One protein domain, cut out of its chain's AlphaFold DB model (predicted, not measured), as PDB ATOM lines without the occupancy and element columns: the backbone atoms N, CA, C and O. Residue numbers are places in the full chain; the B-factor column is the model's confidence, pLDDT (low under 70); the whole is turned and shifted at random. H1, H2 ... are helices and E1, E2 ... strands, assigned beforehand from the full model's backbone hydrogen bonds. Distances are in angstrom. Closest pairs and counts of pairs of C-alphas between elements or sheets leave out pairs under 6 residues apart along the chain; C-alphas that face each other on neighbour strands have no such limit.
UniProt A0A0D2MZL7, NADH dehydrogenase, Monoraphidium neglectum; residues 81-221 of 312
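What this domain is: This is residues 81 to 221 of the 312 residues of the protein "NADH dehydrogenase" of Monoraphidium neglectum (UniProt A0A0D2MZL7). An elongated body has a small pair of strands toward each end, E1 beside E3 with H1 and H2 nearby, and E4 beside E5 with H4 nearby, while E2 lies toward the middle between them. The longest helix, H3, runs along one long side, and H5 and H6 lie on the opposite side, H6 toward the E4 and E5 end. The 141 printed residues have six named helices and five named strands in the order H1 H2 E1 E2 E3 H3 E4 H4 H5 H6 E5, with E1 and E3 parallel and E4 and E5 antiparallel. The class is mixed, helices and strands, with 69 residues, under half, in named elements. The whole is compact, with a radius of gyration of the C-alphas of 15.8 A, and spans 50 by 31 by 27 A.

How they stand to each other: Begin with H1, residues 81 to 88, and H2, residues 90 to 96, which touch only at the corner by their tight link; Val 86 and Gln 92 have the closest C-alphas, 5.1 A, at a steep tilt of 61 degrees, opposite ways. Next find E1, residues 106 to 108, whose Ser 107 has its C-alpha 6.5 A from that of Gln 92, the closest of H2 and E1. E2, residues 117 to 121, pairs with no named strand. E3, residues 127 to 129, is the parallel neighbour of E1 at 34 degrees, with N 108 and O 128 at 2.8 A, within hydrogen-bond range. H3, residues 138 to 153, touches no helix, and E2 and H3 are only just apart, closest 8.5 A. E4, residues 163 to 165, is the antiparallel neighbour of E5, residues 218 to 220, at 140 degrees, with N 164 and O 219 at 2.8 A. H4, residues 173 to 179, and E5 are near each other, with 5 pairs of C-alphas within 10 A. H5, residues 187 to 191, is near H2, with 6 such pairs. At H6, residues 198 to 206, Leu 205 comes closest to E5, its C-alpha 6.9 A from that of Tyr 220. In all six helices every O i to N i+4 pair is within hydrogen-bond range.

Where its parts are: Find C-alpha 81 at (226.744, 203.710, 178.540), where H1 begins; it is 10.5 A long. H3 runs 22.0 A from C-alpha 138 at (238.823, 204.655, 194.819), and H6 is 11.4 A long. E5 ends at C-alpha 220, (254.569, 189.481, 176.474).

The domain as a whole: The C-alphas of Ala 102 and Gly 168 are the farthest apart, 50.9 A. The printed part has no cut, and the link from H6 to E5, 11 residues, is long. Look for low confidence, pLDDT under 70, at residue 155 and residues 158 to 221; the mean of the printed part is 72.6.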
ATOM      1  N   LEU A  81     225.628 204.150 179.387       95.81
ATOM      2  CA  LEU A  81     226.744 203.710 178.540       95.81
ATOM      3  C   LEU A  81     227.194 202.276 178.856       95.81
ATOM      4  O   LEU A  81     227.358 201.468 177.952       95.81
ATOM      5  N   VAL A  82     227.368 201.948 180.140       96.56
ATOM      6  CA  VAL A  82     227.799 200.610 180.577       96.56
ATOM      7  C   VAL A  82     226.736 199.575 180.220       96.56
ATOM      8  O   VAL A  82     227.068 198.526 179.685       96.56
ATOM      9  N   ARG A  83     225.455 199.891 180.456       95.56
ATOM     10  CA  ARG A  83     224.336 199.014 180.083       95.56
ATOM     11  C   ARG A  83     224.279 198.775 178.574       95.56
ATOM     12  O   ARG A  83     224.101 197.639 178.155       95.56
ATOM     13  N   GLY A  84     224.469 199.829 177.781       95.69
ATOM     14  CA  GLY A  84     224.506 199.745 176.323       95.69
ATOM     15  C   GLY A  84     225.643 198.859 175.821       95.69
ATOM     16  O   GLY A  84     225.403 197.973 175.011       95.69
ATOM     17  N   LEU A  85     226.858 199.034 176.354       95.94
ATOM     18  CA  LEU A  85     228.012 198.208 175.984       95.94
ATOM     19  C   LEU A  85     227.822 196.736 176.375       95.94
ATOM     20  O   LEU A  85     228.097 195.856 175.568       95.94
ATOM     21  N   VAL A  86     227.311 196.465 177.581       95.69
ATOM     22  CA  VAL A  86     227.011 195.092 178.023       95.69
ATOM     23  C   VAL A  86     225.964 194.436 177.121       95.69
ATOM     24  O   VAL A  86     226.114 193.272 176.783       95.69
ATOM     25  N   GLY A  87     224.933 195.176 176.701       94.88
ATOM     26  CA  GLY A  87     223.898 194.667 175.795       94.88
ATOM     27  C   GLY A  87     224.358 194.473 174.345       94.88
ATOM     28  O   GLY A  87     223.749 193.693 173.621       94.88
ATOM     29  N   ALA A  88     225.409 195.176 173.918       96.00
ATOM     30  CA  ALA A  88     225.914 195.132 172.547       96.00
ATOM     31  C   ALA A  88     226.969 194.038 172.309       96.00
ATOM     32  O   ALA A  88     227.160 193.629 171.166       96.00
ATOM     33  N   ILE A  89     227.659 193.576 173.357       92.38
ATOM     34  CA  ILE A  89     228.737 192.582 173.256       92.38
ATOM     35  C   ILE A  89     228.191 191.209 173.692       92.38
ATOM     36  O   ILE A  89     227.873 191.051 174.874       92.38
ATOM     37  N   PRO A  90     228.090 190.203 172.796       89.69
ATOM     38  CA  PRO A  90     227.470 188.910 173.104       89.69
ATOM     39  C   PRO A  90     228.034 188.222 174.354       89.69
ATOM     40  O   PRO A  90     227.280 187.776 175.216       89.69
ATOM     41  N   GLU A  91     229.356 188.206 174.517       85.62
ATOM     42  CA  GLU A  91     230.021 187.604 175.674       85.62
ATOM     43  C   GLU A  91     229.677 188.331 176.982       85.62
ATOM     44  O   GLU A  91     229.576 187.707 178.038       85.62
ATOM     45  N   GLN A  92     229.454 189.648 176.933       92.00
ATOM     46  CA  GLN A  92     229.029 190.429 178.098       92.00
ATOM     47  C   GLN A  92     227.571 190.144 178.468       92.00
ATOM     48  O   GLN A  92     227.248 190.080 179.657       92.00
ATOM     49  N   VAL A  93     226.695 189.938 177.477       92.06
ATOM     50  CA  VAL A  93     225.303 189.521 177.711       92.06
ATOM     51  C   VAL A  93     225.284 188.195 178.462       92.06
ATOM     52  O   VAL A  93     224.658 188.101 179.517       92.06
ATOM     53  N   GLU A  94     226.037 187.203 177.986       88.12
ATOM     54  CA  GLU A  94     226.147 185.894 178.636       88.12
ATOM     55  C   GLU A  94     226.660 186.004 180.079       88.12
ATOM     56  O   GLU A  94     226.035 185.489 181.008       88.12
ATOM     57  N   LEU A  95     227.738 186.764 180.295       86.62
ATOM     58  CA  LEU A  95     228.346 186.959 181.617       86.62
ATOM     59  C   LEU A  95     227.485 187.779 182.592       86.62
ATOM     60  O   LEU A  95     227.741 187.764 183.800       86.62
ATOM     61  N   SER A  96     226.480 188.506 182.098       90.12
ATOM     62  CA  SER A  96     225.603 189.356 182.910       90.12
ATOM     63  C   SER A  96     224.216 188.760 183.171       90.12
ATOM     64  O   SER A  96     223.459 189.357 183.935       90.12
ATOM     65  N   LYS A  97     223.896 187.562 182.653       87.69
ATOM     66  CA  LYS A  97     222.581 186.904 182.824       87.69
ATOM     67  C   LYS A  97     222.119 186.770 184.277       87.69
ATOM     68  O   LYS A  97     220.942 186.948 184.566       87.69
ATOM     69  N   ALA A  98     223.041 186.464 185.190       84.31
ATOM     70  CA  ALA A  98     222.746 186.305 186.617       84.31
ATOM     71  C   ALA A  98     222.852 187.617 187.421       84.31
ATOM     72  O   ALA A  98     222.601 187.633 188.627       84.31
ATOM     73  N   ALA A  99     223.273 188.719 186.794       83.50
ATOM     74  CA  ALA A  99     223.463 189.993 187.470       83.50
ATOM     75  C   ALA A  99     222.151 190.785 187.552       83.50
ATOM     76  O   ALA A  99     221.284 190.701 186.686       83.50
ATOM     77  N   ASN A 100     222.030 191.634 188.574       87.69
ATOM     78  CA  ASN A 100     220.970 192.635 188.615       87.69
ATOM     79  C   ASN A 100     221.152 193.621 187.436       87.69
ATOM     80  O   ASN A 100     222.186 194.299 187.403       87.69
ATOM     81  N   PRO A 101     220.160 193.786 186.533       85.31
ATOM     82  CA  PRO A 101     220.244 194.698 185.388       85.31
ATOM     83  C   PRO A 101     220.615 196.140 185.763       85.31
ATOM     84  O   PRO A 101     221.313 196.838 185.025       85.31
ATOM     85  N   ALA A 102     220.191 196.606 186.942       85.44
ATOM     86  CA  ALA A 102     220.496 197.951 187.414       85.44
ATOM     87  C   ALA A 102     221.973 198.135 187.801       85.44
ATOM     88  O   ALA A 102     222.467 199.265 187.751       85.44
ATOM     89  N   ALA A 103     222.670 197.052 188.153       87.38
ATOM     90  CA  ALA A 103     224.029 197.035 188.699       87.38
ATOM     91  C   ALA A 103     225.029 196.255 187.821       87.38
ATOM     92  O   ALA A 103     226.087 195.853 188.308       87.38
ATOM     93  N   VAL A 104     224.706 196.041 186.540       93.44
ATOM     94  CA  VAL A 104     225.612 195.395 185.577       93.44
ATOM     95  C   VAL A 104     226.939 196.143 185.455       93.44
ATOM     96  O   VAL A 104     227.010 197.369 185.562       93.44
ATOM     97  N   LYS A 105     228.007 195.392 185.212       94.75
ATOM     98  CA  LYS A 105     229.366 195.900 185.020       94.75
ATOM     99  C   LYS A 105     229.978 195.209 183.811       94.75
ATOM    100  O   LYS A 105     229.596 194.083 183.511       94.75
ATOM    101  N   LEU A 106     230.937 195.863 183.165       94.81
ATOM    102  CA  LEU A 106     231.747 195.236 182.125       94.81
ATOM    103  C   LEU A 106     232.633 194.172 182.773       94.81
ATOM    104  O   LEU A 106     233.469 194.490 183.622       94.81
ATOM    105  N   SER A 107     232.437 192.917 182.392       91.25
ATOM    106  CA  SER A 107     233.324 191.828 182.775       91.25
ATOM    107  C   SER A 107     234.659 192.016 182.069       91.25
ATOM    108  O   SER A 107     234.722 192.078 180.836       91.25
ATOM    109  N   VAL A 108     235.720 192.126 182.860       87.69
ATOM    110  CA  VAL A 108     237.081 192.313 182.371       87.69
ATOM    111  C   VAL A 108     237.964 191.139 182.732       87.69
ATOM    112  O   VAL A 108     237.729 190.408 183.699       87.69
ATOM    113  N   ASP A 109     239.003 190.993 181.934       79.25
ATOM    114  CA  ASP A 109     240.074 190.050 182.176       79.25
ATOM    115  C   ASP A 109     241.138 190.622 183.151       79.25
ATOM    116  O   ASP A 109     241.005 191.760 183.620       79.25
ATOM    117  N   PRO A 110     242.205 189.873 183.489       79.94
ATOM    118  CA  PRO A 110     243.218 190.308 184.462       79.94
ATOM    119  C   PRO A 110     244.046 191.519 184.042       79.94
ATOM    120  O   PRO A 110     244.797 192.046 184.852       79.94
ATOM    121  N   TYR A 111     243.945 191.957 182.790       81.06
ATOM    122  CA  TYR A 111     244.657 193.118 182.259       81.06
ATOM    123  C   TYR A 111     243.670 194.261 182.014       81.06
ATOM    124  O   TYR A 111     244.013 195.276 181.409       81.06
ATOM    125  N   LEU A 112     242.455 194.109 182.557       87.62
ATOM    126  CA  LEU A 112     241.373 195.076 182.565       87.62
ATOM    127  C   LEU A 112     240.760 195.322 181.181       87.62
ATOM    128  O   LEU A 112     240.077 196.327 180.977       87.62
ATOM    129  N   ARG A 113     240.961 194.401 180.232       86.38
ATOM    130  CA  ARG A 113     240.305 194.460 178.922       86.38
ATOM    131  C   ARG A 113     238.899 193.895 179.000       86.38
ATOM    132  O   ARG A 113     238.658 192.920 179.712       86.38
ATOM    133  N   VAL A 114     237.987 194.468 178.228       88.38
ATOM    134  CA  VAL A 114     236.605 193.995 178.132       88.38
ATOM    135  C   VAL A 114     236.567 192.665 177.378       88.38
ATOM    136  O   VAL A 114     237.083 192.525 176.269       88.38
ATOM    137  N   ILE A 115     235.944 191.658 177.987       82.44
ATOM    138  CA  ILE A 115     235.760 190.345 177.357       82.44
ATOM    139  C   ILE A 115     234.790 190.499 176.174       82.44
ATOM    140  O   ILE A 115     233.738 191.112 176.325       82.44
ATOM    141  N   GLY A 116     235.157 189.989 174.997       78.94
ATOM    142  CA  GLY A 116     234.411 190.196 173.745       78.94
ATOM    143  C   GLY A 116     234.733 191.506 173.003       78.94
ATOM    144  O   GLY A 116     234.348 191.653 171.851       78.94
ATOM    145  N   ALA A 117     235.486 192.438 173.607       83.31
ATOM    146  CA  ALA A 117     235.933 193.683 172.967       83.31
ATOM    147  C   ALA A 117     237.310 194.116 173.509       83.31
ATOM    148  O   ALA A 117     237.431 194.969 174.389       83.31
ATOM    149  N   ARG A 118     238.374 193.458 173.037       73.38
ATOM    150  CA  ARG A 118     239.729 193.553 173.627       73.38
ATOM    151  C   ARG A 118     240.487 194.838 173.303       73.38
ATOM    152  O   ARG A 118     241.530 195.099 173.903       73.38
ATOM    153  N   ASP A 119     239.983 195.617 172.360       80.62
ATOM    154  CA  ASP A 119     240.363 197.003 172.089       80.62
ATOM    155  C   ASP A 119     239.870 197.976 173.173       80.62
ATOM    156  O   ASP A 119     240.336 199.113 173.241       80.62
ATOM    157  N   ILE A 120     238.977 197.531 174.062       89.88
ATOM    158  CA  ILE A 120     238.403 198.342 175.132       89.88
ATOM    159  C   ILE A 120     238.993 197.926 176.484       89.88
ATOM    160  O   ILE A 120     239.014 196.750 176.848       89.88
ATOM    161  N   ILE A 121     239.424 198.914 177.271       91.88
ATOM    162  CA  ILE A 121     239.835 198.749 178.673       91.88
ATOM    163  C   ILE A 121     238.765 199.368 179.577       91.88
ATOM    164  O   ILE A 121     238.318 200.490 179.337       91.88
ATOM    165  N   ALA A 122     238.384 198.663 180.643       95.38
ATOM    166  CA  ALA A 122     237.466 199.163 181.661       95.38
ATOM    167  C   ALA A 122     238.055 198.971 183.065       95.38
ATOM    168  O   ALA A 122     238.585 197.916 183.399       95.38
ATOM    169  N   LEU A 123     237.952 200.002 183.903       95.94
ATOM    170  CA  LEU A 123     238.496 200.014 185.262       95.94
ATOM    171  C   LEU A 123     237.574 200.763 186.226       95.94
ATOM    172  O   LEU A 123     236.732 201.563 185.820       95.94
ATOM    173  N   GLY A 124     237.753 200.527 187.519       96.00
ATOM    174  CA  GLY A 124     236.939 201.091 188.585       96.00
ATOM    175  C   GLY A 124     235.527 200.507 188.609       96.00
ATOM    176  O   GLY A 124     235.281 199.379 188.179       96.00
ATOM    177  N   ASP A 125     234.583 201.296 189.116       95.50
ATOM    178  CA  ASP A 125     233.227 200.851 189.452       95.50
ATOM    179  C   ASP A 125     232.408 200.307 188.272       95.50
ATOM    180  O   ASP A 125     231.482 199.524 188.498       95.50
ATOM    181  N   CYS A 126     232.745 200.682 187.031       95.69
ATOM    182  CA  CYS A 126     232.079 200.180 185.825       95.69
ATOM    183  C   CYS A 126     232.540 198.779 185.400       95.69
ATOM    184  O   CYS A 126     231.938 198.203 184.494       95.69
ATOM    185  N   SER A 127     233.580 198.239 186.036       94.38
ATOM    186  CA  SER A 127     234.219 196.976 185.667       94.38
ATOM    187  C   SER A 127     234.104 195.922 186.770       94.38
ATOM    188  O   SER A 127     234.006 196.237 187.961       94.38
ATOM    189  N   LYS A 128     234.120 194.651 186.372       91.75
ATOM    190  CA  LYS A 128     234.203 193.488 187.257       91.75
ATOM    191  C   LYS A 128     235.239 192.524 186.692       91.75
ATOM    192  O   LYS A 128     235.031 191.971 185.620       91.75
ATOM    193  N   MET A 129     236.318 192.285 187.426       86.00
ATOM    194  CA  MET A 129     237.279 191.246 187.057       86.00
ATOM    195  C   MET A 129     236.673 189.865 187.338       86.00
ATOM    196  O   MET A 129     236.131 189.644 188.428       86.00
ATOM    197  N   LEU A 130     236.708 188.961 186.356       76.88
ATOM    198  CA  LEU A 130     236.259 187.577 186.551       76.88
ATOM    199  C   LEU A 130     237.203 186.814 187.495       76.88
ATOM    200  O   LEU A 130     238.394 187.112 187.570       76.88
ATOM    201  N   GLY A 131     236.651 185.862 188.249       70.69
ATOM    202  CA  GLY A 131     237.360 185.031 189.229       70.69
ATOM    203  C   GLY A 131     237.768 185.741 190.528       70.69
ATOM    204  O   GLY A 131     237.636 185.177 191.606       70.69
ATOM    205  N   ALA A 132     238.169 187.012 190.462       72.25
ATOM    206  CA  ALA A 132     238.579 187.802 191.626       72.25
ATOM    207  C   ALA A 132     237.864 189.169 191.660       72.25
ATOM    208  O   ALA A 132     238.460 190.201 191.335       72.25
ATOM    209  N   PRO A 133     236.569 189.208 192.037       78.12
ATOM    210  CA  PRO A 133     235.818 190.453 192.120       78.12
ATOM    211  C   PRO A 133     236.388 191.359 193.216       78.12
ATOM    212  O   PRO A 133     236.587 190.948 194.355       78.12
ATOM    213  N   LEU A 134     236.610 192.624 192.864       88.56
ATOM    214  CA  LEU A 134     237.157 193.636 193.764       88.56
ATOM    215  C   LEU A 134     236.077 194.630 194.205       88.56
ATOM    216  O   LEU A 134     235.125 194.884 193.455       88.56
ATOM    217  N   PRO A 135     236.204 195.219 195.406       90.31
ATOM    218  CA  PRO A 135     235.225 196.177 195.895       90.31
ATOM    219  C   PRO A 135     235.277 197.486 195.079       90.31
ATOM    220  O   PRO A 135     236.368 197.938 194.715       90.31
ATOM    221  N   PRO A 136     234.124 198.134 194.813       92.25
ATOM    222  CA  PRO A 136     234.052 199.409 194.096       92.25
ATOM    223  C   PRO A 136     234.602 200.543 194.970       92.25
ATOM    224  O   PRO A 136     233.883 201.170 195.747       92.25
ATOM    225  N   THR A 137     235.918 200.741 194.929       93.31
ATOM    226  CA  THR A 137     236.623 201.705 195.777       93.31
ATOM    227  C   THR A 137     237.589 202.542 194.956       93.31
ATOM    228  O   THR A 137     238.202 202.073 193.995       93.31
ATOM    229  N   ALA A 138     237.809 203.780 195.402       92.62
ATOM    230  CA  ALA A 138     238.823 204.655 194.819       92.62
ATOM    231  C   ALA A 138     240.232 204.037 194.879       92.62
ATOM    232  O   ALA A 138     241.061 204.312 194.015       92.62
ATOM    233  N   GLN A 139     240.508 203.184 195.872       92.81
ATOM    234  CA  GLN A 139     241.781 202.480 195.967       92.81
ATOM    235  C   GLN A 139     241.971 201.480 194.822       92.81
ATOM    236  O   GLN A 139     243.020 201.498 194.179       92.81
ATOM    237  N   VAL A 140     240.964 200.641 194.554       93.94
ATOM    238  CA  VAL A 140     240.985 199.698 193.427       93.94
ATOM    239  C   VAL A 140     241.117 200.470 192.116       93.94
ATOM    240  O   VAL A 140     242.054 200.219 191.362       93.94
ATOM    241  N   ALA A 141     240.268 201.478 191.892       96.06
ATOM    242  CA  ALA A 141     240.304 202.290 190.676       96.06
ATOM    243  C   ALA A 141     241.660 202.992 190.469       96.06
ATOM    244  O   ALA A 141     242.188 203.011 189.359       96.06
ATOM    245  N   GLY A 142     242.259 203.529 191.537       94.62
ATOM    246  CA  GLY A 142     243.569 204.179 191.482       94.62
ATOM    247  C   GLY A 142     244.701 203.212 191.128       94.62
ATOM    248  O   GLY A 142     245.547 203.535 190.294       94.62
ATOM    249  N   GLN A 143     244.708 202.008 191.712       94.50
ATOM    250  CA  GLN A 143     245.706 200.984 191.381       94.50
ATOM    251  C   GLN A 143     245.524 200.442 189.963       94.50
ATOM    252  O   GLN A 143     246.515 200.284 189.249       94.50
ATOM    253  N   GLN A 144     244.280 200.214 189.536       95.56
ATOM    254  CA  GLN A 144     243.954 199.822 188.166       95.56
ATOM    255  C   GLN A 144     244.406 200.891 187.163       95.56
ATOM    256  O   GLN A 144     245.076 200.572 186.185       95.56
ATOM    257  N   GLY A 145     244.130 202.170 187.434       95.62
ATOM    258  CA  GLY A 145     244.587 203.281 186.597       95.62
ATOM    259  C   GLY A 145     246.113 203.350 186.490       95.62
ATOM    260  O   GLY A 145     246.651 203.458 185.390       95.62
ATOM    261  N   ALA A 146     246.829 203.215 187.612       93.12
ATOM    262  CA  ALA A 146     248.293 203.187 187.612       93.12
ATOM    263  C   ALA A 146     248.861 201.973 186.857       93.12
ATOM    264  O   ALA A 146     249.889 202.082 186.188       93.12
ATOM    265  N   TYR A 147     248.203 200.817 186.958       90.44
ATOM    266  CA  TYR A 147     248.551 199.615 186.208       90.44
ATOM    267  C   TYR A 147     248.405 199.827 184.696       90.44
ATOM    268  O   TYR A 147     249.375 199.625 183.967       90.44
ATOM    269  N   VAL A 148     247.246 200.317 184.243       90.56
ATOM    270  CA  VAL A 148     246.979 200.590 182.821       90.56
ATOM    271  C   VAL A 148     247.933 201.648 182.275       90.56
ATOM    272  O   VAL A 148     248.491 201.463 181.199       90.56
ATOM    273  N   ALA A 149     248.195 202.721 183.026       90.69
ATOM    274  CA  ALA A 149     249.139 203.757 182.611       90.69
ATOM    275  C   ALA A 149     250.553 203.195 182.388       90.69
ATOM    276  O   ALA A 149     251.182 203.493 181.376       90.69
ATOM    277  N   ARG A 150     251.050 202.337 183.293       84.81
ATOM    278  CA  ARG A 150     252.348 201.658 183.111       84.81
ATOM    279  C   ARG A 150     252.351 200.734 181.901       84.81
ATOM    280  O   ARG A 150     253.354 200.681 181.198       84.81
ATOM    281  N   MET A 151     251.257 200.010 181.691       81.06
ATOM    282  CA  MET A 151     251.089 199.092 180.569       81.06
ATOM    283  C   MET A 151     251.156 199.853 179.235       81.06
ATOM    284  O   MET A 151     251.992 199.534 178.393       81.06
ATOM    285  N   ILE A 152     250.378 200.930 179.083       82.25
ATOM    286  CA  ILE A 152     250.376 201.779 177.879       82.25
ATOM    287  C   ILE A 152     251.739 202.454 177.664       82.25
ATOM    288  O   ILE A 152     252.273 202.414 176.558       82.25
ATOM    289  N   ASN A 153     252.357 203.008 178.714       82.00
ATOM    290  CA  ASN A 153     253.674 203.658 178.615       82.00
ATOM    291  C   ASN A 153     254.805 202.698 178.206       82.00
ATOM    292  O   ASN A 153     255.864 203.149 177.782       82.00
ATOM    293  N   ARG A 154     254.596 201.385 178.343       73.25
ATOM    294  CA  ARG A 154     255.517 200.333 177.888       73.25
ATOM    295  C   ARG A 154     255.180 199.808 176.489       73.25
ATOM    296  O   ARG A 154     255.688 198.765 176.101       73.25
ATOM    297  N   GLY A 155     254.325 200.507 175.742       68.56
ATOM    298  CA  GLY A 155     253.983 200.157 174.362       68.56
ATOM    299  C   GLY A 155     252.858 199.133 174.228       68.56
ATOM    300  O   GLY A 155     252.679 198.571 173.151       68.56
ATOM    301  N   TYR A 156     252.081 198.881 175.286       73.38
ATOM    302  CA  TYR A 156     250.908 198.022 175.169       73.38
ATOM    303  C   TYR A 156     249.812 198.669 174.327       73.38
ATOM    304  O   TYR A 156     249.360 199.775 174.629       73.38
ATOM    305  N   GLN A 157     249.333 197.935 173.329       70.31
ATOM    306  CA  GLN A 157     248.210 198.331 172.496       70.31
ATOM    307  C   GLN A 157     247.001 197.430 172.799       70.31
ATOM    308  O   GLN A 157     247.124 196.205 172.806       70.31
ATOM    309  N   PRO A 158     245.817 197.992 173.085       67.12
ATOM    310  CA  PRO A 158     244.590 197.202 173.163       67.12
ATOM    311  C   PRO A 158     244.342 196.416 171.859       67.12
ATOM    312  O   PRO A 158     244.693 196.886 170.781       67.12
ATOM    313  N   ASN A 159     243.731 195.229 171.953       60.00
ATOM    314  CA  ASN A 159     243.462 194.263 170.866       60.00
ATOM    315  C   ASN A 159     244.667 193.558 170.228       60.00
ATOM    316  O   ASN A 159     244.610 192.358 169.987       60.00
ATOM    317  N   THR A 160     245.753 194.276 169.978       55.12
ATOM    318  CA  THR A 160     246.989 193.695 169.443       55.12
ATOM    319  C   THR A 160     247.906 193.209 170.569       55.12
ATOM    320  O   THR A 160     248.712 192.315 170.381       55.12
ATOM    321  N   GLY A 161     247.741 193.708 171.794       56.91
ATOM    322  CA  GLY A 161     248.630 193.418 172.914       56.91
ATOM    323  C   GLY A 161     249.865 194.323 172.929       56.91
ATOM    324  O   GLY A 161     250.017 195.253 172.142       56.91
ATOM    325  N   GLY A 162     250.749 194.080 173.894       49.81
ATOM    326  CA  GLY A 162     252.031 194.766 174.016       49.81
ATOM    327  C   GLY A 162     253.167 193.766 173.943       49.81
ATOM    328  O   GLY A 162     253.194 192.817 174.731       49.81
ATOM    329  N   LEU A 163     254.104 194.005 173.030       52.25
ATOM    330  CA  LEU A 163     255.380 193.306 173.007       52.25
ATOM    331  C   LEU A 163     256.331 194.054 173.934       52.25
ATOM    332  O   LEU A 163     256.583 195.242 173.750       52.25
ATOM    333  N   ASN A 164     256.851 193.362 174.935       52.16
ATOM    334  CA  ASN A 164     258.012 193.809 175.677       52.16
ATOM    335  C   ASN A 164     259.223 193.147 175.006       52.16
ATOM    336  O   ASN A 164     259.559 191.989 175.262       52.16
ATOM    337  N   VAL A 165     259.778 193.870 174.037       55.81
ATOM    338  CA  VAL A 165     260.919 193.439 173.227       55.81
ATOM    339  C   VAL A 165     262.187 193.766 174.000       55.81
ATOM    340  O   VAL A 165     262.350 194.906 174.445       55.81
ATOM    341  N   ASP A 166     263.057 192.778 174.204       57.12
ATOM    342  CA  ASP A 166     264.317 193.026 174.901       57.12
ATOM    343  C   ASP A 166     265.163 194.049 174.119       57.12
ATOM    344  O   ASP A 166     265.146 194.055 172.881       57.12
ATOM    345  N   PRO A 167     265.912 194.936 174.802       53.47
ATOM    346  CA  PRO A 167     266.758 195.910 174.125       53.47
ATOM    347  C   PRO A 167     267.721 195.224 173.145       53.47
ATOM    348  O   PRO A 167     268.530 194.392 173.551       53.47
ATOM    349  N   GLY A 168     267.650 195.589 171.862       63.88
ATOM    350  CA  GLY A 168     268.500 195.027 170.803       63.88
ATOM    351  C   GLY A 168     267.891 193.865 170.012       63.88
ATOM    352  O   GLY A 168     268.537 193.383 169.085       63.88
ATOM    353  N   VAL A 169     266.666 193.436 170.326       62.00
ATOM    354  CA  VAL A 169     265.913 192.483 169.496       62.00
ATOM    355  C   VAL A 169     265.111 193.256 168.447       62.00
ATOM    356  O   VAL A 169     264.262 194.075 168.793       62.00
ATOM    357  N   ASP A 170     265.374 192.992 167.166       67.62
ATOM    358  CA  ASP A 170     264.573 193.504 166.051       67.62
ATOM    359  C   ASP A 170     263.637 192.393 165.562       67.62
ATOM    360  O   ASP A 170     264.085 191.309 165.181       67.62
ATOM    361  N   LEU A 171     262.329 192.624 165.649       62.53
ATOM    362  CA  LEU A 171     261.323 191.627 165.287       62.53
ATOM    363  C   LEU A 171     260.892 191.830 163.846       62.53
ATOM    364  O   LEU A 171     260.530 192.941 163.457       62.53
ATOM    365  N   SER A 172     260.840 190.739 163.081       69.12
ATOM    366  CA  SER A 172     260.252 190.783 161.745       69.12
ATOM    367  C   SER A 172     258.786 191.235 161.821       69.12
ATOM    368  O   SER A 172     258.089 190.979 162.809       69.12
ATOM    369  N   GLU A 173     258.278 191.894 160.773       69.50
ATOM    370  CA  GLU A 173     256.861 192.289 160.719       69.50
ATOM    371  C   GLU A 173     255.919 191.087 160.866       69.50
ATOM    372  O   GLU A 173     254.854 191.222 161.464       69.50
ATOM    373  N   ALA A 174     256.328 189.908 160.385       64.81
ATOM    374  CA  ALA A 174     255.571 188.668 160.508       64.81
ATOM    375  C   ALA A 174     255.528 188.152 161.957       64.81
ATOM    376  O   ALA A 174     254.447 187.835 162.448       64.81
ATOM    377  N   ASP A 175     256.664 188.133 162.664       60.09
ATOM    378  CA  ASP A 175     256.728 187.712 164.073       60.09
ATOM    379  C   ASP A 175     255.991 188.695 164.979       60.09
ATOM    380  O   ASP A 175     255.281 188.302 165.904       60.09
ATOM    381  N   ARG A 176     256.102 189.990 164.668       63.03
ATOM    382  CA  ARG A 176     255.337 191.044 165.325       63.03
ATOM    383  C   ARG A 176     253.843 190.875 165.058       63.03
ATOM    384  O   ARG A 176     253.071 190.923 166.003       63.03
ATOM    385  N   ALA A 177     253.411 190.635 163.823       63.12
ATOM    386  CA  ALA A 177     252.000 190.417 163.507       63.12
ATOM    387  C   ALA A 177     251.441 189.151 164.177       63.12
ATOM    388  O   ALA A 177     250.352 189.205 164.740       63.12
ATOM    389  N   ALA A 178     252.189 188.043 164.172       59.69
ATOM    390  CA  ALA A 178     251.803 186.793 164.826       59.69
ATOM    391  C   ALA A 178     251.691 186.953 166.348       59.69
ATOM    392  O   ALA A 178     250.716 186.502 166.946       59.69
ATOM    393  N   ALA A 179     252.641 187.659 166.969       54.41
ATOM    394  CA  ALA A 179     252.606 187.932 168.400       54.41
ATOM    395  C   ALA A 179     251.452 188.870 168.803       54.41
ATOM    396  O   ALA A 179     251.021 188.869 169.953       54.41
ATOM    397  N   LEU A 180     250.913 189.646 167.860       53.78
ATOM    398  CA  LEU A 180     249.789 190.544 168.109       53.78
ATOM    399  C   LEU A 180     248.401 189.898 167.878       53.78
ATOM    400  O   LEU A 180     247.381 190.574 168.019       53.78
ATOM    401  N   GLN A 181     248.318 188.605 167.524       54.91
ATOM    402  CA  GLN A 181     247.037 187.931 167.253       54.91
ATOM    403  C   GLN A 181     246.393 187.328 168.512       54.91
ATOM    404  O   GLN A 181     246.748 186.253 169.004       54.91
ATOM    405  N   LEU A 182     245.364 188.016 169.002       51.78
ATOM    406  CA  LEU A 182     244.522 187.608 170.123       51.78
ATOM    407  C   LEU A 182     243.243 186.845 169.649       51.78
ATOM    408  O   LEU A 182     242.458 187.368 168.872       51.78
ATOM    409  N   ARG A 183     243.005 185.625 170.147       48.53
ATOM    410  CA  ARG A 183     241.898 184.666 169.985       48.53
ATOM    411  C   ARG A 183     240.989 184.708 171.219       48.53
ATOM    412  O   ARG A 183     241.479 184.989 172.310       48.53
ATOM    413  N   PRO A 184     239.692 184.387 171.103       46.97
ATOM    414  CA  PRO A 184     238.711 184.519 172.186       46.97
ATOM    415  C   PRO A 184     239.082 183.782 173.484       46.97
ATOM    416  O   PRO A 184     239.779 182.775 173.475       46.97
ATOM    417  N   ILE A 185     238.622 184.320 174.616       52.19
ATOM    418  CA  ILE A 185     238.828 183.739 175.950       52.19
ATOM    419  C   ILE A 185     237.759 182.661 176.152       52.19
ATOM    420  O   ILE A 185     236.591 182.917 175.868       52.19
ATOM    421  N   ASP A 186     238.135 181.511 176.712       58.91
ATOM    422  CA  ASP A 186     237.165 180.564 177.267       58.91
ATOM    423  C   ASP A 186     236.605 181.118 178.589       58.91
ATOM    424  O   ASP A 186     237.189 180.966 179.666       58.91
ATOM    425  N   ALA A 187     235.487 181.838 178.481       56.81
ATOM    426  CA  ALA A 187     234.842 182.515 179.600       56.81
ATOM    427  C   ALA A 187     234.243 181.540 180.631       56.81
ATOM    428  O   ALA A 187     234.152 181.902 181.806       56.81
ATOM    429  N   ALA A 188     233.882 180.319 180.216       61.19
ATOM    430  CA  ALA A 188     233.296 179.304 181.090       61.19
ATOM    431  C   ALA A 188     234.339 178.757 182.073       61.19
ATOM    432  O   ALA A 188     234.088 178.663 183.269       61.19
ATOM    433  N   ARG A 189     235.566 178.508 181.602       57.84
ATOM    434  CA  ARG A 189     236.674 178.090 182.477       57.84
ATOM    435  C   ARG A 189     237.040 179.149 183.528       57.84
ATOM    436  O   ARG A 189     237.487 178.808 184.618       57.84
ATOM    437  N   MET A 190     236.868 180.435 183.205       55.06
ATOM    438  CA  MET A 190     237.269 181.558 184.065       55.06
ATOM    439  C   MET A 190     236.256 181.919 185.155       55.06
ATOM    440  O   MET A 190     236.656 182.444 186.196       55.06
ATOM    441  N   SER A 191     234.956 181.699 184.934       59.31
ATOM    442  CA  SER A 191     233.929 181.995 185.946       59.31
ATOM    443  C   SER A 191     234.055 181.118 187.188       59.31
ATOM    444  O   SER A 191     233.688 181.555 188.278       59.31
ATOM    445  N   ASP A 192     234.609 179.920 187.017       58.97
ATOM    446  CA  ASP A 192     234.592 178.860 188.025       58.97
ATOM    447  C   ASP A 192     235.830 178.883 188.937       58.97
ATOM    448  O   ASP A 192     235.924 178.117 189.896       58.97
ATOM    449  N   GLN A 193     236.787 179.780 188.675       51.97
ATOM    450  CA  GLN A 193     238.048 179.839 189.408       51.97
ATOM    451  C   GLN A 193     238.075 180.977 190.445       51.97
ATOM    452  O   GLN A 193     237.910 182.140 190.082       51.97
ATOM    453  N   PRO A 194     238.364 180.692 191.732       48.62
ATOM    454  CA  PRO A 194     238.426 181.708 192.792       48.62
ATOM    455  C   PRO A 194     239.680 182.603 192.727       48.62
ATOM    456  O   PRO A 194     239.696 183.697 193.290       48.62
ATOM    457  N   ARG A 195     240.744 182.142 192.056       54.09
ATOM    458  CA  ARG A 195     241.940 182.901 191.655       54.09
ATOM    459  C   ARG A 195     242.495 182.268 190.384       54.09
ATOM    460  O   ARG A 195     242.509 181.046 190.275       54.09
ATOM    461  N   LEU A 196     242.975 183.092 189.460       53.94
ATOM    462  CA  LEU A 196     243.615 182.611 188.238       53.94
ATOM    463  C   LEU A 196     244.976 182.014 188.587       53.94
ATOM    464  O   LEU A 196     245.799 182.677 189.223       53.94
ATOM    465  N   THR A 197     245.199 180.761 188.203       55.19
ATOM    466  CA  THR A 197     246.491 180.093 188.381       55.19
ATOM    467  C   THR A 197     247.516 180.645 187.388       55.19
ATOM    468  O   THR A 197     247.156 181.275 186.392       55.19
ATOM    469  N   GLU A 198     248.808 180.376 187.602       50.53
ATOM    470  CA  GLU A 198     249.833 180.660 186.584       50.53
ATOM    471  C   GLU A 198     249.501 180.019 185.230       50.53
ATOM    472  O   GLU A 198     249.801 180.601 184.192       50.53
ATOM    473  N   LEU A 199     248.827 178.863 185.226       50.66
ATOM    474  CA  LEU A 199     248.374 178.187 184.012       50.66
ATOM    475  C   LEU A 199     247.279 178.979 183.289       50.66
ATOM    476  O   LEU A 199     247.275 179.066 182.065       50.66
ATOM    477  N   ASP A 200     246.359 179.581 184.043       53.47
ATOM    478  CA  ASP A 200     245.297 180.423 183.488       53.47
ATOM    479  C   ASP A 200     245.861 181.733 182.955       53.47
ATOM    480  O   ASP A 200     245.457 182.179 181.886       53.47
ATOM    481  N   LEU A 201     246.844 182.298 183.659       54.34
ATOM    482  CA  LEU A 201     247.616 183.455 183.219       54.34
ATOM    483  C   LEU A 201     248.456 183.140 181.975       54.34
ATOM    484  O   LEU A 201     248.569 183.989 181.096       54.34
ATOM    485  N   LEU A 202     249.003 181.930 181.859       50.66
ATOM    486  CA  LEU A 202     249.742 181.469 180.684       50.66
ATOM    487  C   LEU A 202     248.827 181.197 179.495       50.66
ATOM    488  O   LEU A 202     249.133 181.684 178.420       50.66
ATOM    489  N   ALA A 203     247.694 180.514 179.662       51.72
ATOM    490  CA  ALA A 203     246.694 180.360 178.598       51.72
ATOM    491  C   ALA A 203     246.161 181.728 178.130       51.72
ATOM    492  O   ALA A 203     245.908 181.957 176.949       51.72
ATOM    493  N   TYR A 204     246.056 182.670 179.067       53.66
ATOM    494  CA  TYR A 204     245.673 184.051 178.818       53.66
ATOM    495  C   TYR A 204     246.740 184.860 178.044       53.66
ATOM    496  O   TYR A 204     246.392 185.584 177.112       53.66
ATOM    497  N   LEU A 205     248.024 184.751 178.414       49.50
ATOM    498  CA  LEU A 205     249.174 185.395 177.745       49.50
ATOM    499  C   LEU A 205     249.480 184.761 176.383       49.50
ATOM    500  O   LEU A 205     249.823 185.433 175.419       49.50
ATOM    501  N   THR A 206     249.340 183.444 176.387       46.31
ATOM    502  CA  THR A 206     249.329 182.433 175.337       46.31
ATOM    503  C   THR A 206     248.415 182.707 174.185       46.31
ATOM    504  O   THR A 206     248.724 182.468 173.018       46.31
ATOM    505  N   ASN A 207     247.216 183.128 174.581       51.44
ATOM    506  CA  ASN A 207     246.084 183.192 173.697       51.44
ATOM    507  C   ASN A 207     245.825 181.842 172.976       51.44
ATOM    508  O   ASN A 207     245.231 181.777 171.898       51.44
ATOM    509  N   ASP A 208     246.286 180.762 173.602       43.81
ATOM    510  CA  ASP A 208     246.213 179.392 173.139       43.81
ATOM    511  C   ASP A 208     245.883 178.531 174.360       43.81
ATOM    512  O   ASP A 208     246.577 178.568 175.377       43.81
ATOM    513  N   SER A 209     244.803 177.760 174.274       41.16
ATOM    514  CA  SER A 209     244.531 176.667 175.208       41.16
ATOM    515  C   SER A 209     245.539 175.515 175.056       41.16
ATOM    516  O   SER A 209     245.473 174.540 175.799       41.16
ATOM    517  N   THR A 210     246.488 175.631 174.121       35.03
ATOM    518  CA  THR A 210     247.588 174.702 173.869       35.03
ATOM    519  C   THR A 210     248.912 175.455 173.677       35.03
ATOM    520  O   THR A 210     249.173 176.035 172.640       35.03
ATOM    521  N   TYR A 211     249.751 175.455 174.713       38.50
ATOM    522  CA  TYR A 211     251.159 175.885 174.753       38.50
ATOM    523  C   TYR A 211     251.876 176.124 173.400       38.50
ATOM    524  O   TYR A 211     252.333 175.174 172.766       38.50
ATOM    525  N   ALA A 212     252.126 177.390 173.039       39.94
ATOM    526  CA  ALA A 212     253.139 177.765 172.049       39.94
ATOM    527  C   ALA A 212     253.949 178.977 172.543       39.94
ATOM    528  O   ALA A 212     253.404 179.964 173.035       39.94
ATOM    529  N   GLN A 213     255.275 178.856 172.477       47.50
ATOM    530  CA  GLN A 213     256.244 179.817 173.004       47.50
ATOM    531  C   GLN A 213     256.208 181.128 172.202       47.50
ATOM    532  O   GLN A 213     256.082 181.106 170.981       47.50
ATOM    533  N   ALA A 214     256.336 182.270 172.887       48.53
ATOM    534  CA  ALA A 214     256.582 183.552 172.225       48.53
ATOM    535  C   ALA A 214     257.832 183.447 171.321       48.53
ATOM    536  O   ALA A 214     258.749 182.699 171.681       48.53
ATOM    537  N   PRO A 215     257.906 184.178 170.191       50.28
ATOM    538  CA  PRO A 215     259.110 184.194 169.366       50.28
ATOM    539  C   PRO A 215     260.360 184.537 170.204       50.28
ATOM    540  O   PRO A 215     260.253 185.310 171.163       50.28
ATOM    541  N   PRO A 216     261.546 183.983 169.887       51.16
ATOM    542  CA  PRO A 216     262.779 184.285 170.616       51.16
ATOM    543  C   PRO A 216     263.026 185.802 170.726       51.16
ATOM    544  O   PRO A 216     262.999 186.508 169.724       51.16
ATOM    545  N   GLY A 217     263.248 186.308 171.946       48.47
ATOM    546  CA  GLY A 217     263.452 187.744 172.215       48.47
ATOM    547  C   GLY A 217     262.172 188.573 172.415       48.47
ATOM    548  O   GLY A 217     262.247 189.774 172.675       48.47
ATOM    549  N   VAL A 218     260.992 187.943 172.343       45.97
ATOM    550  CA  VAL A 218     259.699 188.559 172.666       45.97
ATOM    551  C   VAL A 218     259.239 188.118 174.049       45.97
ATOM    552  O   VAL A 218     258.931 186.948 174.276       45.97
ATOM    553  N   SER A 219     259.091 189.067 174.974       51.09
ATOM    554  CA  SER A 219     258.321 188.840 176.195       51.09
ATOM    555  C   SER A 219     256.963 189.533 176.078       51.09
ATOM    556  O   SER A 219     256.874 190.720 175.788       51.09
ATOM    557  N   TYR A 220     255.859 188.814 176.277       52.00
ATOM    558  CA  TYR A 220     254.569 189.481 176.474       52.00
ATOM    559  C   TYR A 220     254.598 190.268 177.783       52.00
ATOM    560  O   TYR A 220     255.303 189.880 178.716       52.00
ATOM    561  N   TYR A 221     253.834 191.357 177.896       54.16
ATOM    562  CA  TYR A 221     253.643 192.011 179.192       54.16
ATOM    563  C   TYR A 221     253.019 190.996 180.165       54.16
ATOM    564  O   TYR A 221     251.835 190.709 180.069       54.16
TER     565      TYR A 221